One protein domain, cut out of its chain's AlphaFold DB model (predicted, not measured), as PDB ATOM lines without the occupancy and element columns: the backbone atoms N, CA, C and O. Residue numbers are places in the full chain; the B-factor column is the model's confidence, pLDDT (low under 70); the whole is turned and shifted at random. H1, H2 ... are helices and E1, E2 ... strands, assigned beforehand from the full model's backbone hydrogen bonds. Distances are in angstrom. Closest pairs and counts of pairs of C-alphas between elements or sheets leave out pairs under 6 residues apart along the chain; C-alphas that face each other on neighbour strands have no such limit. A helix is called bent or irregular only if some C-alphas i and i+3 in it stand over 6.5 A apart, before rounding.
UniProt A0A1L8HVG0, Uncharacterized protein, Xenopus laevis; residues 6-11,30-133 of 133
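This is residues 6 to 11 and 30 to 133 of the 133 residues of an uncharacterized protein of Xenopus laevis (UniProt A0A1L8HVG0). A small sheet of four short parallel strands has two helices, H1 and H2, running side by side along it and only grazing it. Past the ends of the strands the chain swings out in a long loop, residues 105 to 118, and the third helix, H3, folds back from there to meet the first turns of H2. The printed part has 110 residues, with named elements in the order E1, E2, H1, E3, H2, E4, H3; the class is mixed, helices and strands, and the sheet runs E2, E1, E3, E4. The whole is compact, with a radius of gyration of the C-alphas of 14.7 A, yet elongated, spanning 46 by 27 by 21 A.

E1, residues 6 to 9, begins with C-alpha 6 at (640.288, 458.622, 478.404) and is 9.9 A long. E2 is residues 34 to 37, 10.0 A. H1, residues 45 to 57, is 19.7 A long and only just irregular: C-alphas 46 and 49 are 6.6 A apart. E3 is residues 64 to 67, 9.9 A. H2, residues 79 to 96, is the longest helix at 25.8 A, with C-alpha 79 at (624.049, 449.892, 455.629). E4 is residues 101 to 104, 10.2 A. H3, residues 119 to 132, is 20.1 A long and ends with C-alpha 132 at (631.724, 455.610, 454.727).

E2 and E1 are parallel at 9 degrees, with N 6 and O 34 2.8 A apart, within hydrogen-bond range. E1 and E3 are parallel at 5 degrees, with N 9 and O 66 at 2.8 A. E3 and E4 are parallel at 14 degrees, with N 65 and O 101 at 2.8 A. E2, H1, E3 form a split strand-helix-strand unit, two parallel strands joined through a helix with E1 between them in the sheet; E3, H2, E4 form such a unit with its strands neighbours. Both crossovers are right-handed. H1 grazes the sheet with residues 45 to 55, H2 with residues 86 to 94. H1, with residues 45 to 49 alone, touches H2 at a shallow tilt of 16 degrees, the same way; the closest C-alphas, of Trp 49 and Asp 89, are 7.1 A apart. H2, with residues 79 to 83 alone, touches H3 at 36 degrees, only just a steep tilt, the same way; the closest C-alphas, of Gln 79 and Val 129, are 6.4 A apart. H3 is not on the sheet, and H1 and H3 are apart. Every O i to N i+4 pair is within hydrogen-bond range in H2 and H3, and 7 of 9 in H1.

The two C-alphas farthest apart, of Gly 31 and Arg 117, are 47.9 A apart. Residues 12 to 29 are not printed, and C-alphas 11 and 30 are 22.9 A apart across this cut. The links E3 to H2 and E4 to H3 are long. Mean pLDDT of the printed part is 81.5; residues 6 to 11, 30, 109 to 117 and 119 are under 70.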
ATOM      1  N   THR A   6     640.464 459.177 479.746       39.41
ATOM      2  CA  THR A   6     640.288 458.622 478.404       39.41
ATOM      3  C   THR A   6     639.304 457.458 478.478       39.41
ATOM      4  O   THR A   6     639.573 456.432 479.106       39.41
ATOM      5  N   LEU A   7     638.143 457.589 477.837       44.28
ATOM      6  CA  LEU A   7     637.158 456.519 477.784       44.28
ATOM      7  C   LEU A   7     637.295 455.710 476.493       44.28
ATOM      8  O   LEU A   7     637.001 456.198 475.403       44.28
ATOM      9  N   TYR A   8     637.657 454.437 476.632       48.38
ATOM     10  CA  TYR A   8     637.595 453.459 475.555       48.38
ATOM     11  C   TYR A   8     636.358 452.567 475.717       48.38
ATOM     12  O   TYR A   8     636.278 451.714 476.598       48.38
ATOM     13  N   LEU A   9     635.382 452.688 474.823       46.06
ATOM     14  CA  LEU A   9     634.313 451.699 474.700       46.06
ATOM     15  C   LEU A   9     634.827 450.547 473.829       46.06
ATOM     16  O   LEU A   9     634.754 450.608 472.603       46.06
ATOM     17  N   ARG A  10     635.372 449.495 474.456       37.06
ATOM     18  CA  ARG A  10     635.764 448.255 473.766       37.06
ATOM     19  C   ARG A  10     634.698 447.195 473.940       37.06
ATOM     20  O   ARG A  10     634.385 446.778 475.053       37.06
ATOM     21  N   PHE A  11     634.222 446.687 472.815       36.12
ATOM     22  CA  PHE A  11     633.376 445.509 472.781       36.12
ATOM     23  C   PHE A  11     634.224 444.246 472.842       36.12
ATOM     24  O   PHE A  11     635.004 443.949 471.940       36.12
ATOM     25  N   LYS A  30     649.455 455.873 485.592       69.44
ATOM     26  CA  LYS A  30     648.309 456.297 486.411       69.44
ATOM     27  C   LYS A  30     648.472 457.757 486.845       69.44
ATOM     28  O   LYS A  30     649.571 458.185 487.188       69.44
ATOM     29  N   GLY A  31     647.378 458.515 486.837       70.44
ATOM     30  CA  GLY A  31     647.368 459.932 487.224       70.44
ATOM     31  C   GLY A  31     647.721 460.913 486.100       70.44
ATOM     32  O   GLY A  31     647.452 462.099 486.253       70.44
ATOM     33  N   ARG A  32     648.254 460.436 484.963       72.50
ATOM     34  CA  ARG A  32     648.368 461.233 483.724       72.50
ATOM     35  C   ARG A  32     647.297 460.871 482.706       72.50
ATOM     36  O   ARG A  32     646.760 461.743 482.041       72.50
ATOM     37  N   VAL A  33     646.994 459.580 482.593       72.75
ATOM     38  CA  VAL A  33     645.934 459.055 481.730       72.75
ATOM     39  C   VAL A  33     645.157 458.034 482.542       72.75
ATOM     40  O   VAL A  33     645.754 457.142 483.144       72.75
ATOM     41  N   ASN A  34     643.835 458.164 482.558       76.50
ATOM     42  CA  ASN A  34     642.946 457.171 483.143       76.50
ATOM     43  C   ASN A  34     642.122 456.528 482.036       76.50
ATOM     44  O   ASN A  34     641.205 457.143 481.501       76.50
ATOM     45  N   VAL A  35     642.458 455.289 481.696       78.50
ATOM     46  CA  VAL A  35     641.718 454.492 480.721       78.50
ATOM     47  C   VAL A  35     640.553 453.791 481.407       78.50
ATOM     48  O   VAL A  35     640.744 453.028 482.359       78.50
ATOM     49  N   HIS A  36     639.347 454.004 480.895       77.19
ATOM     50  CA  HIS A  36     638.158 453.261 481.301       77.19
ATOM     51  C   HIS A  36     637.675 452.382 480.151       77.19
ATOM     52  O   HIS A  36     637.611 452.844 479.017       77.19
ATOM     53  N   TRP A  37     637.322 451.129 480.449       77.19
ATOM     54  CA  TRP A  37     636.770 450.189 479.474       77.19
ATOM     55  C   TRP A  37     635.315 449.875 479.799       77.19
ATOM     56  O   TRP A  37     635.027 449.410 480.902       77.19
ATOM     57  N   PHE A  38     634.409 450.051 478.834       78.94
ATOM     58  CA  PHE A  38     633.057 449.490 478.928       78.94
ATOM     59  C   PHE A  38     632.755 448.602 477.723       78.94
ATOM     60  O   PHE A  38     632.771 449.065 476.583       78.94
ATOM     61  N   GLY A  39     632.446 447.336 478.001       76.62
ATOM     62  CA  GLY A  39     631.904 446.391 477.033       76.62
ATOM     63  C   GLY A  39     630.509 445.969 477.469       76.62
ATOM     64  O   GLY A  39     630.344 445.445 478.567       76.62
ATOM     65  N   VAL A  40     629.503 446.204 476.624       79.00
ATOM     66  CA  VAL A  40     628.103 445.836 476.896       79.00
ATOM     67  C   VAL A  40     627.667 444.810 475.854       79.00
ATOM     68  O   VAL A  40     627.291 445.212 474.763       79.00
ATOM     69  N   PRO A  41     627.729 443.494 476.121       75.25
ATOM     70  CA  PRO A  41     627.444 442.471 475.114       75.25
ATOM     71  C   PRO A  41     626.131 442.721 474.355       75.25
ATOM     72  O   PRO A  41     625.095 442.975 474.961       75.25
ATOM     73  N   GLY A  42     626.180 442.654 473.021       78.69
ATOM     74  CA  GLY A  42     625.002 442.833 472.165       78.69
ATOM     75  C   GLY A  42     624.486 444.270 472.021       78.69
ATOM     76  O   GLY A  42     623.447 444.459 471.392       78.69
ATOM     77  N   LEU A  43     625.182 445.284 472.558       83.31
ATOM     78  CA  LEU A  43     624.814 446.685 472.330       83.31
ATOM     79  C   LEU A  43     624.773 446.990 470.835       83.31
ATOM     80  O   LEU A  43     625.722 446.728 470.090       83.31
ATOM     81  N   ARG A  44     623.664 447.586 470.443       88.62
ATOM     82  CA  ARG A  44     623.418 448.127 469.114       88.62
ATOM     83  C   ARG A  44     623.694 449.621 469.114       88.62
ATOM     84  O   ARG A  44     623.676 450.244 470.180       88.62
ATOM     85  N   TRP A  45     623.906 450.195 467.940       92.75
ATOM     86  CA  TRP A  45     624.222 451.610 467.789       92.75
ATOM     87  C   TRP A  45     623.274 452.556 468.555       92.75
ATOM     88  O   TRP A  45     623.782 453.394 469.303       92.75
ATOM     89  N   PRO A  46     621.933 452.375 468.539       92.62
ATOM     90  CA  PRO A  46     621.016 453.226 469.309       92.62
ATOM     91  C   PRO A  46     621.293 453.279 470.822       92.62
ATOM     92  O   PRO A  46     620.878 454.211 471.504       92.62
ATOM     93  N   GLY A  47     621.985 452.275 471.372       90.31
ATOM     94  CA  GLY A  47     622.354 452.220 472.786       90.31
ATOM     95  C   GLY A  47     623.637 452.980 473.142       90.31
ATOM     96  O   GLY A  47     623.897 453.193 474.327       90.31
ATOM     97  N   VAL A  48     624.432 453.414 472.156       91.69
ATOM     98  CA  VAL A  48     625.698 454.137 472.374       91.69
ATOM     99  C   VAL A  48     625.447 455.472 473.071       91.69
ATOM    100  O   VAL A  48     626.076 455.769 474.088       91.69
ATOM    101  N   TRP A  49     624.487 456.249 472.569       92.19
ATOM    102  CA  TRP A  49     624.166 457.566 473.111       92.19
ATOM    103  C   TRP A  49     623.662 457.519 474.572       92.19
ATOM    104  O   TRP A  49     624.258 458.182 475.429       92.19
ATOM    105  N   PRO A  50     622.654 456.691 474.929       92.12
ATOM    106  CA  PRO A  50     622.237 456.520 476.322       92.12
ATOM    107  C   PRO A  50     623.367 456.064 477.253       92.12
ATOM    108  O   PRO A  50     623.459 456.531 478.390       92.12
ATOM    109  N   LEU A  51     624.241 455.166 476.781       88.88
ATOM    110  CA  LEU A  51     625.374 454.676 477.566       88.88
ATOM    111  C   LEU A  51     626.391 455.789 477.844       88.88
ATOM    112  O   LEU A  51     626.874 455.905 478.973       88.88
ATOM    113  N   LEU A  52     626.696 456.624 476.847       89.00
ATOM    114  CA  LEU A  52     627.568 457.782 477.023       89.00
ATOM    115  C   LEU A  52     626.987 458.747 478.062       89.00
ATOM    116  O   LEU A  52     627.662 459.069 479.039       89.00
ATOM    117  N   LEU A  53     625.720 459.144 477.909       90.56
ATOM    118  CA  LEU A  53     625.064 460.068 478.839       90.56
ATOM    119  C   LEU A  53     625.031 459.536 480.271       90.56
ATOM    120  O   LEU A  53     625.278 460.289 481.212       90.56
ATOM    121  N   LYS A  54     624.755 458.238 480.450       89.25
ATOM    122  CA  LYS A  54     624.796 457.599 481.770       89.25
ATOM    123  C   LYS A  54     626.171 457.761 482.419       89.25
ATOM    124  O   LYS A  54     626.243 458.124 483.588       89.25
ATOM    125  N   ASN A  55     627.251 457.536 481.670       83.94
ATOM    126  CA  ASN A  55     628.614 457.659 482.190       83.94
ATOM    127  C   ASN A  55     628.996 459.110 482.504       83.94
ATOM    128  O   ASN A  55     629.551 459.372 483.570       83.94
ATOM    129  N   VAL A  56     628.636 460.051 481.628       86.50
ATOM    130  CA  VAL A  56     628.858 461.486 481.864       86.50
ATOM    131  C   VAL A  56     628.138 461.939 483.139       86.50
ATOM    132  O   VAL A  56     628.751 462.585 483.985       86.50
ATOM    133  N   ARG A  57     626.876 461.533 483.340       87.88
ATOM    134  CA  ARG A  57     626.102 461.841 484.560       87.88
ATOM    135  C   ARG A  57     626.707 461.245 485.830       87.88
ATOM    136  O   ARG A  57     626.556 461.821 486.897       87.88
ATOM    137  N   SER A  58     627.409 460.119 485.727       83.88
ATOM    138  CA  SER A  58     628.157 459.520 486.842       83.88
ATOM    139  C   SER A  58     629.541 460.152 487.064       83.88
ATOM    140  O   SER A  58     630.377 459.552 487.736       83.88
ATOM    141  N   GLY A  59     629.814 461.325 486.481       79.62
ATOM    142  CA  GLY A  59     631.080 462.047 486.634       79.62
ATOM    143  C   GLY A  59     632.229 461.505 485.781       79.62
ATOM    144  O   GLY A  59     633.372 461.906 485.970       79.62
ATOM    145  N   ARG A  60     631.958 460.595 484.836       76.06
ATOM    146  CA  ARG A  60     632.969 459.965 483.968       76.06
ATOM    147  C   ARG A  60     632.948 460.571 482.569       76.06
ATOM    148  O   ARG A  60     632.773 459.863 481.578       76.06
ATOM    149  N   ARG A  61     633.066 461.896 482.496       82.44
ATOM    150  CA  ARG A  61     633.182 462.616 481.225       82.44
ATOM    151  C   ARG A  61     634.574 462.367 480.628       82.44
ATOM    152  O   ARG A  61     635.550 462.629 481.325       82.44
ATOM    153  N   PRO A  62     634.683 461.853 479.394       83.62
ATOM    154  CA  PRO A  62     635.985 461.644 478.778       83.62
ATOM    155  C   PRO A  62     636.535 462.901 478.112       83.62
ATOM    156  O   PRO A  62     635.761 463.696 477.600       83.62
ATOM    157  N   ASP A  63     637.859 463.000 478.040       84.94
ATOM    158  CA  ASP A  63     638.599 463.900 477.144       84.94
ATOM    159  C   ASP A  63     638.760 463.266 475.745       84.94
ATOM    160  O   ASP A  63     638.755 463.932 474.714       84.94
ATOM    161  N   VAL A  64     638.872 461.933 475.707       86.62
ATOM    162  CA  VAL A  64     638.947 461.133 474.478       86.62
ATOM    163  C   VAL A  64     637.914 460.021 474.562       86.62
ATOM    164  O   VAL A  64     637.931 459.239 475.517       86.62
ATOM    165  N   LEU A  65     637.029 459.943 473.570       89.75
ATOM    166  CA  LEU A  65     635.995 458.922 473.457       89.75
ATOM    167  C   LEU A  65     636.269 458.035 472.246       89.75
ATOM    168  O   LEU A  65     636.124 458.470 471.105       89.75
ATOM    169  N   VAL A  66     636.599 456.770 472.502       89.25
ATOM    170  CA  VAL A  66     636.719 455.754 471.451       89.25
ATOM    171  C   VAL A  66     635.471 454.884 471.441       89.25
ATOM    172  O   VAL A  66     635.164 454.243 472.445       89.25
ATOM    173  N   ILE A  67     634.759 454.844 470.315       90.44
ATOM    174  CA  ILE A  67     633.531 454.069 470.130       90.44
ATOM    175  C   ILE A  67     633.820 452.882 469.217       90.44
ATOM    176  O   ILE A  67     634.118 453.057 468.039       90.44
ATOM    177  N   HIS A  68     633.671 451.667 469.741       87.69
ATOM    178  CA  HIS A  68     633.667 450.443 468.945       87.69
ATOM    179  C   HIS A  68     632.262 449.825 468.961       87.69
ATOM    180  O   HIS A  68     631.940 449.021 469.834       87.69
ATOM    181  N   ALA A  69     631.405 450.238 468.028       89.00
ATOM    182  CA  ALA A  69     630.021 449.772 467.904       89.00
ATOM    183  C   ALA A  69     629.530 449.873 466.448       89.00
ATOM    184  O   ALA A  69     630.155 450.547 465.628       89.00
ATOM    185  N   GLY A  70     628.412 449.205 466.145       86.44
ATOM    186  CA  GLY A  70     627.786 449.134 464.813       86.44
ATOM    187  C   GLY A  70     627.751 447.718 464.227       86.44
ATOM    188  O   GLY A  70     626.862 447.382 463.449       86.44
ATOM    189  N   GLY A  71     628.657 446.833 464.660       85.19
ATOM    190  CA  GLY A  71     628.724 445.464 464.133       85.19
ATOM    191  C   GLY A  71     627.481 444.621 464.440       85.19
ATOM    192  O   GLY A  71     627.080 443.788 463.632       85.19
ATOM    193  N   ASN A  72     626.830 444.884 465.578       84.38
ATOM    194  CA  ASN A  72     625.606 444.195 466.008       84.38
ATOM    195  C   ASN A  72     624.344 444.665 465.269       84.38
ATOM    196  O   ASN A  72     623.294 444.040 465.408       84.38
ATOM    197  N   ASP A  73     624.432 445.765 464.524       86.94
ATOM    198  CA  ASP A  73     623.339 446.345 463.744       86.94
ATOM    199  C   ASP A  73     623.322 445.796 462.309       86.94
ATOM    200  O   ASP A  73     622.312 445.875 461.605       86.94
ATOM    201  N   MET A  74     624.431 445.183 461.878       81.00
ATOM    202  CA  MET A  74     624.537 444.567 460.563       81.00
ATOM    203  C   MET A  74     623.492 443.455 460.403       81.00
ATOM    204  O   MET A  74     623.393 442.543 461.223       81.00
ATOM    205  N   GLY A  75     622.733 443.511 459.306       79.75
ATOM    206  CA  GLY A  75     621.662 442.554 459.011       79.75
ATOM    207  C   GLY A  75     620.324 442.876 459.685       79.75
ATOM    208  O   GLY A  75     619.332 442.229 459.361       79.75
ATOM    209  N   LEU A  76     620.275 443.878 460.571       84.50
ATOM    210  CA  LEU A  76     619.040 444.370 461.193       84.50
ATOM    211  C   LEU A  76     618.510 445.636 460.518       84.50
ATOM    212  O   LEU A  76     617.300 445.820 460.432       84.50
ATOM    213  N   CYS A  77     619.402 446.490 460.024       85.81
ATOM    214  CA  CYS A  77     619.068 447.639 459.190       85.81
ATOM    215  C   CYS A  77     619.952 447.670 457.942       85.81
ATOM    216  O   CYS A  77     620.943 446.934 457.821       85.81
ATOM    217  N   SER A  78     619.584 448.507 456.976       88.88
ATOM    218  CA  SER A  78     620.433 448.722 455.816       88.88
ATOM    219  C   SER A  78     621.720 449.435 456.223       88.88
ATOM    220  O   SER A  78     621.762 450.253 457.144       88.88
ATOM    221  N   GLN A  79     622.785 449.182 455.466       89.56
ATOM    222  CA  GLN A  79     624.049 449.892 455.629       89.56
ATOM    223  C   GLN A  79     623.858 451.422 455.636       89.56
ATOM    224  O   GLN A  79     624.509 452.126 456.405       89.56
ATOM    225  N   ARG A  80     623.013 451.940 454.736       92.31
ATOM    226  CA  ARG A  80     622.798 453.382 454.585       92.31
ATOM    227  C   ARG A  80     622.154 453.967 455.836       92.31
ATOM    228  O   ARG A  80     622.612 454.999 456.312       92.31
ATOM    229  N   GLU A  81     621.125 453.307 456.361       93.69
ATOM    230  CA  GLU A  81     620.463 453.722 457.602       93.69
ATOM    231  C   GLU A  81     621.443 453.721 458.773       93.69
ATOM    232  O   GLU A  81     621.491 454.695 459.519       93.69
ATOM    233  N   LEU A  82     622.270 452.676 458.887       93.12
ATOM    234  CA  LEU A  82     623.283 452.587 459.933       93.12
ATOM    235  C   LEU A  82     624.276 453.754 459.859       93.12
ATOM    236  O   LEU A  82     624.467 454.451 460.848       93.12
ATOM    237  N   VAL A  83     624.847 454.029 458.682       94.94
ATOM    238  CA  VAL A  83     625.794 455.145 458.493       94.94
ATOM    239  C   VAL A  83     625.154 456.494 458.825       94.94
ATOM    240  O   VAL A  83     625.783 457.325 459.475       94.94
ATOM    241  N   VAL A  84     623.910 456.731 458.397       96.25
ATOM    242  CA  VAL A  84     623.201 457.986 458.695       96.25
ATOM    243  C   VAL A  84     622.992 458.144 460.199       96.25
ATOM    244  O   VAL A  84     623.321 459.194 460.746       96.25
ATOM    245  N   MET A  85     622.506 457.099 460.870       95.31
ATOM    246  CA  MET A  85     622.296 457.100 462.318       95.31
ATOM    247  C   MET A  85     623.609 457.347 463.068       95.31
ATOM    248  O   MET A  85     623.664 458.167 463.983       95.31
ATOM    249  N   MET A  86     624.686 456.697 462.622       95.25
ATOM    250  CA  MET A  86     626.012 456.864 463.197       95.25
ATOM    251  C   MET A  86     626.521 458.293 463.071       95.25
ATOM    252  O   MET A  86     626.899 458.891 464.074       95.25
ATOM    253  N   LYS A  87     626.481 458.873 461.868       96.50
ATOM    254  CA  LYS A  87     626.920 460.256 461.642       96.50
ATOM    255  C   LYS A  87     626.119 461.252 462.471       96.50
ATOM    256  O   LYS A  87     626.712 462.076 463.155       96.50
ATOM    257  N   GLN A  88     624.792 461.115 462.485       96.69
ATOM    258  CA  GLN A  88     623.923 461.983 463.278       96.69
ATOM    259  C   GLN A  88     624.266 461.940 464.767       96.69
ATOM    260  O   GLN A  88     624.300 462.982 465.415       96.69
ATOM    261  N   ASP A  89     624.520 460.758 465.326       95.44
ATOM    262  CA  ASP A  89     624.857 460.649 466.745       95.44
ATOM    263  C   ASP A  89     626.275 461.140 467.048       95.44
ATOM    264  O   ASP A  89     626.477 461.801 468.065       95.44
ATOM    265  N   LEU A  90     627.249 460.900 466.163       94.81
ATOM    266  CA  LEU A  90     628.597 461.460 466.308       94.81
ATOM    267  C   LEU A  90     628.584 462.994 466.243       94.81
ATOM    268  O   LEU A  90     629.262 463.643 467.039       94.81
ATOM    269  N   ASP A  91     627.784 463.582 465.355       95.81
ATOM    270  CA  ASP A  91     627.642 465.036 465.253       95.81
ATOM    271  C   ASP A  91     626.958 465.623 466.494       95.81
ATOM    272  O   ASP A  91     627.433 466.621 467.037       95.81
ATOM    273  N   LYS A  92     625.918 464.965 467.026       95.25
ATOM    274  CA  LYS A  92     625.316 465.343 468.320       95.25
ATOM    275  C   LYS A  92     626.334 465.289 469.461       95.25
ATOM    276  O   LYS A  92     626.357 466.193 470.294       95.25
ATOM    277  N   ILE A  93     627.179 464.252 469.509       92.75
ATOM    278  CA  ILE A  93     628.241 464.127 470.520       92.75
ATOM    279  C   ILE A  93     629.212 465.304 470.409       92.75
ATOM    280  O   ILE A  93     629.501 465.932 471.424       92.75
ATOM    281  N   ARG A  94     629.671 465.641 469.198       93.62
ATOM    282  CA  ARG A  94     630.579 466.779 468.972       93.62
ATOM    283  C   ARG A  94     629.955 468.115 469.366       93.62
ATOM    284  O   ARG A  94     630.637 468.952 469.941       93.62
ATOM    285  N   GLN A  95     628.668 468.313 469.085       94.69
ATOM    286  CA  GLN A  95     627.957 469.539 469.456       94.69
ATOM    287  C   GLN A  95     627.811 469.690 470.975       94.69
ATOM    288  O   GLN A  95     627.969 470.788 471.502       94.69
ATOM    289  N   LEU A  96     627.512 468.600 471.685       93.25
ATOM    290  CA  LEU A  96     627.311 468.626 473.139       93.25
ATOM    291  C   LEU A  96     628.620 468.591 473.931       93.25
ATOM    292  O   LEU A  96     628.660 469.046 475.074       93.25
ATOM    293  N   PHE A  97     629.687 468.063 473.336       90.25
ATOM    294  CA  PHE A  97     630.998 467.939 473.957       90.25
ATOM    295  C   PHE A  97     632.103 468.392 472.985       90.25
ATOM    296  O   PHE A  97     632.822 467.556 472.433       90.25
ATOM    297  N   PRO A  98     632.232 469.710 472.748       89.62
ATOM    298  CA  PRO A  98     633.104 470.256 471.701       89.62
ATOM    299  C   PRO A  98     634.604 470.033 471.945       89.62
ATOM    300  O   PRO A  98     635.407 470.113 471.022       89.62
ATOM    301  N   ASP A  99     634.985 469.755 473.184       89.06
ATOM    302  CA  ASP A  99     636.345 469.493 473.655       89.06
ATOM    303  C   ASP A  99     636.737 468.007 473.619       89.06
ATOM    304  O   ASP A  99     637.896 467.679 473.872       89.06
ATOM    305  N   ILE A 100     635.808 467.098 473.297       88.12
ATOM    306  CA  ILE A 100     636.096 465.661 473.242       88.12
ATOM    307  C   ILE A 100     636.737 465.284 471.911       88.12
ATOM    308  O   ILE A 100     636.176 465.506 470.835       88.12
ATOM    309  N   ILE A 101     637.863 464.574 471.984       88.88
ATOM    310  CA  ILE A 101     638.416 463.867 470.828       88.88
ATOM    311  C   ILE A 101     637.585 462.604 470.603       88.88
ATOM    312  O   ILE A 101     637.652 461.640 471.370       88.88
ATOM    313  N   LEU A 102     636.786 462.618 469.541       90.94
ATOM    314  CA  LEU A 102     635.894 461.527 469.171       90.94
ATOM    315  C   LEU A 102     636.538 460.632 468.112       90.94
ATOM    316  O   LEU A 102     636.822 461.081 467.003       90.94
ATOM    317  N   VAL A 103     636.705 459.354 468.442       90.31
ATOM    318  CA  VAL A 103     637.248 458.331 467.545       90.31
ATOM    319  C   VAL A 103     636.230 457.211 467.398       90.31
ATOM    320  O   VAL A 103     635.772 456.638 468.386       90.31
ATOM    321  N   TRP A 104     635.901 456.854 466.162       91.38
ATOM    322  CA  TRP A 104     635.183 455.617 465.876       91.38
ATOM    323  C   TRP A 104     636.179 454.556 465.407       91.38
ATOM    324  O   TRP A 104     637.012 454.811 464.543       91.38
ATOM    325  N   SER A 105     636.118 453.376 466.017       86.06
ATOM    326  CA  SER A 105     636.933 452.232 465.626       86.06
ATOM    327  C   SER A 105     636.190 451.419 464.581       86.06
ATOM    328  O   SER A 105     635.073 450.966 464.829       86.06
ATOM    329  N   GLU A 106     636.874 451.139 463.476       87.69
ATOM    330  CA  GLU A 106     636.387 450.251 462.429       87.69
ATOM    331  C   GLU A 106     635.891 448.904 462.972       87.69
ATOM    332  O   GLU A 106     636.480 448.312 463.886       87.69
ATOM    333  N   MET A 107     634.818 448.393 462.367       84.31
ATOM    334  CA  MET A 107     634.290 447.075 462.695       84.31
ATOM    335  C   MET A 107     635.228 445.989 462.173       84.31
ATOM    336  O   MET A 107     635.617 445.991 461.000       84.31
ATOM    337  N   VAL A 108     635.536 445.027 463.037       80.75
ATOM    338  CA  VAL A 108     636.401 443.882 462.731       80.75
ATOM    339  C   VAL A 108     635.578 442.780 462.041       80.75
ATOM    340  O   VAL A 108     634.392 442.636 462.353       80.75
ATOM    341  N   PRO A 109     636.154 442.000 461.106       67.44
ATOM    342  CA  PRO A 109     635.477 440.838 460.536       67.44
ATOM    343  C   PRO A 109     635.044 439.847 461.625       67.44
ATOM    344  O   PRO A 109     635.804 439.544 462.545       67.44
ATOM    345  N   HIS A 110     633.835 439.302 461.504       63.38
ATOM    346  CA  HIS A 110     633.370 438.210 462.358       63.38
ATOM    347  C   HIS A 110     633.428 436.895 461.578       63.38
ATOM    348  O   HIS A 110     632.828 436.792 460.513       63.38
ATOM    349  N   LEU A 111     634.095 435.877 462.134       53.31
ATOM    350  CA  LEU A 111     634.147 434.529 461.545       53.31
ATOM    351  C   LEU A 111     632.761 433.857 461.493       53.31
ATOM    352  O   LEU A 111     632.497 433.059 460.602       53.31
ATOM    353  N   VAL A 112     631.865 434.191 462.432       51.50
ATOM    354  CA  VAL A 112     630.488 433.678 462.490       51.50
ATOM    355  C   VAL A 112     629.552 434.811 462.910       51.50
ATOM    356  O   VAL A 112     629.598 435.282 464.047       51.50
ATOM    357  N   CYS A 113     628.686 435.260 462.003       54.03
ATOM    358  CA  CYS A 113     627.644 436.238 462.306       54.03
ATOM    359  C   CYS A 113     626.299 435.512 462.450       54.03
ATOM    360  O   CYS A 113     625.819 434.912 461.494       54.03
ATOM    361  N   ARG A 114     625.671 435.576 463.637       52.06
ATOM    362  CA  ARG A 114     624.430 434.826 463.952       52.06
ATOM    363  C   ARG A 114     623.248 435.137 463.027       52.06
ATOM    364  O   ARG A 114     622.318 434.344 462.959       52.06
ATOM    365  N   TYR A 115     623.274 436.284 462.351       53.22
ATOM    366  CA  TYR A 115     622.206 436.745 461.461       53.22
ATOM    367  C   TYR A 115     622.572 436.639 459.974       53.22
ATOM    368  O   TYR A 115     621.746 436.942 459.113       53.22
ATOM    369  N   ALA A 116     623.798 436.220 459.648       53.22
ATOM    370  CA  ALA A 116     624.235 436.108 458.267       53.22
ATOM    371  C   ALA A 116     623.671 434.831 457.636       53.22
ATOM    372  O   ALA A 116     624.115 433.730 457.941       53.22
ATOM    373  N   ARG A 117     622.723 434.991 456.707       58.56
ATOM    374  CA  ARG A 117     622.414 433.942 455.715       58.56
ATOM    375  C   ARG A 117     623.554 433.779 454.698       58.56
ATOM    376  O   ARG A 117     623.670 432.733 454.079       58.56
ATOM    377  N   ASP A 118     624.376 434.822 454.555       70.44
ATOM    378  CA  ASP A 118     625.519 434.931 453.649       70.44
ATOM    379  C   ASP A 118     626.617 435.770 454.331       70.44
ATOM    380  O   ASP A 118     626.467 436.982 454.527       70.44
ATOM    381  N   GLY A 119     627.699 435.111 454.753       69.38
ATOM    382  CA  GLY A 119     628.814 435.752 455.457       69.38
ATOM    383  C   GLY A 119     629.623 436.706 454.576       69.38
ATOM    384  O   GLY A 119     630.089 437.737 455.061       69.38
ATOM    385  N   GLU A 120     629.733 436.426 453.278       77.19
ATOM    386  CA  GLU A 120     630.520 437.232 452.344       77.19
ATOM    387  C   GLU A 120     629.832 438.573 452.071       77.19
ATOM    388  O   GLU A 120     630.454 439.639 452.105       77.19
ATOM    389  N   ARG A 121     628.509 438.550 451.869       77.06
ATOM    390  CA  ARG A 121     627.715 439.774 451.711       77.06
ATOM    391  C   ARG A 121     627.755 440.647 452.963       77.06
ATOM    392  O   ARG A 121     627.789 441.876 452.859       77.06
ATOM    393  N   MET A 122     627.765 440.027 454.138       77.00
ATOM    394  CA  MET A 122     627.869 440.734 455.413       77.00
ATOM    395  C   MET A 122     629.240 441.386 455.594       77.00
ATOM    396  O   MET A 122     629.300 442.552 455.988       77.00
ATOM    397  N   ASP A 123     630.326 440.705 455.226       80.69
ATOM    398  CA  ASP A 123     631.669 441.291 455.276       80.69
ATOM    399  C   ASP A 123     631.849 442.431 454.258       80.69
ATOM    400  O   ASP A 123     632.397 443.487 454.583       80.69
ATOM    401  N   LYS A 124     631.270 442.297 453.056       85.00
ATOM    402  CA  LYS A 124     631.192 443.391 452.074       85.00
ATOM    403  C   LYS A 124     630.458 444.606 452.644       85.00
ATOM    404  O   LYS A 124     630.937 445.730 452.499       85.00
ATOM    405  N   ASN A 125     629.315 444.408 453.300       84.81
ATOM    406  CA  ASN A 125     628.565 445.498 453.928       84.81
ATOM    407  C   ASN A 125     629.366 446.159 455.057       84.81
ATOM    408  O   ASN A 125     629.446 447.386 455.089       84.81
ATOM    409  N   ARG A 126     630.017 445.369 455.921       86.75
ATOM    410  CA  ARG A 126     630.934 445.860 456.962       86.75
ATOM    411  C   ARG A 126     632.018 446.753 456.363       86.75
ATOM    412  O   ARG A 126     632.172 447.896 456.782       86.75
ATOM    413  N   GLY A 127     632.729 446.255 455.350       86.88
ATOM    414  CA  GLY A 127     633.800 446.991 454.682       86.88
ATOM    415  C   GLY A 127     633.312 448.293 454.048       86.88
ATOM    416  O   GLY A 127     634.012 449.301 454.082       86.88
ATOM    417  N   LYS A 128     632.087 448.315 453.514       90.25
ATOM    418  CA  LYS A 128     631.505 449.553 453.000       90.25
ATOM    419  C   LYS A 128     631.101 450.523 454.122       90.25
ATOM    420  O   LYS A 128     631.244 451.720 453.915       90.25
ATOM    421  N   VAL A 129     630.599 450.062 455.276       88.94
ATOM    422  CA  VAL A 129     630.324 450.950 456.427       88.94
ATOM    423  C   VAL A 129     631.628 451.579 456.910       88.94
ATOM    424  O   VAL A 129     631.681 452.795 457.025       88.94
ATOM    425  N   ASN A 130     632.685 450.778 457.099       90.75
ATOM    426  CA  ASN A 130     634.003 451.275 457.508       90.75
ATOM    427  C   ASN A 130     634.543 452.358 456.562       90.75
ATOM    428  O   ASN A 130     635.115 453.327 457.030       90.75
ATOM    429  N   LYS A 131     634.322 452.230 455.247       92.25
ATOM    430  CA  LYS A 131     634.738 453.242 454.258       92.25
ATOM    431  C   LYS A 131     633.896 454.524 454.258       92.25
ATOM    432  O   LYS A 131     634.328 455.516 453.683       92.25
ATOM    433  N   LEU A 132     632.664 454.480 454.769       92.00
ATOM    434  CA  LEU A 132     631.724 455.610 454.727       92.00
ATOM    435  C   LEU A 132     631.681 456.420 456.025       92.00
ATOM    436  O   LEU A 132     631.148 457.537 456.010       92.00
ATOM    437  N   MET A 133     632.152 455.825 457.116       88.88
ATOM    438  CA  MET A 133     632.297 456.439 458.433       88.88
ATOM    439  C   MET A 133     633.601 457.217 458.519       88.88
ATOM    440  O   MET A 133     633.533 458.341 459.063       88.88
TER     441      MET A 133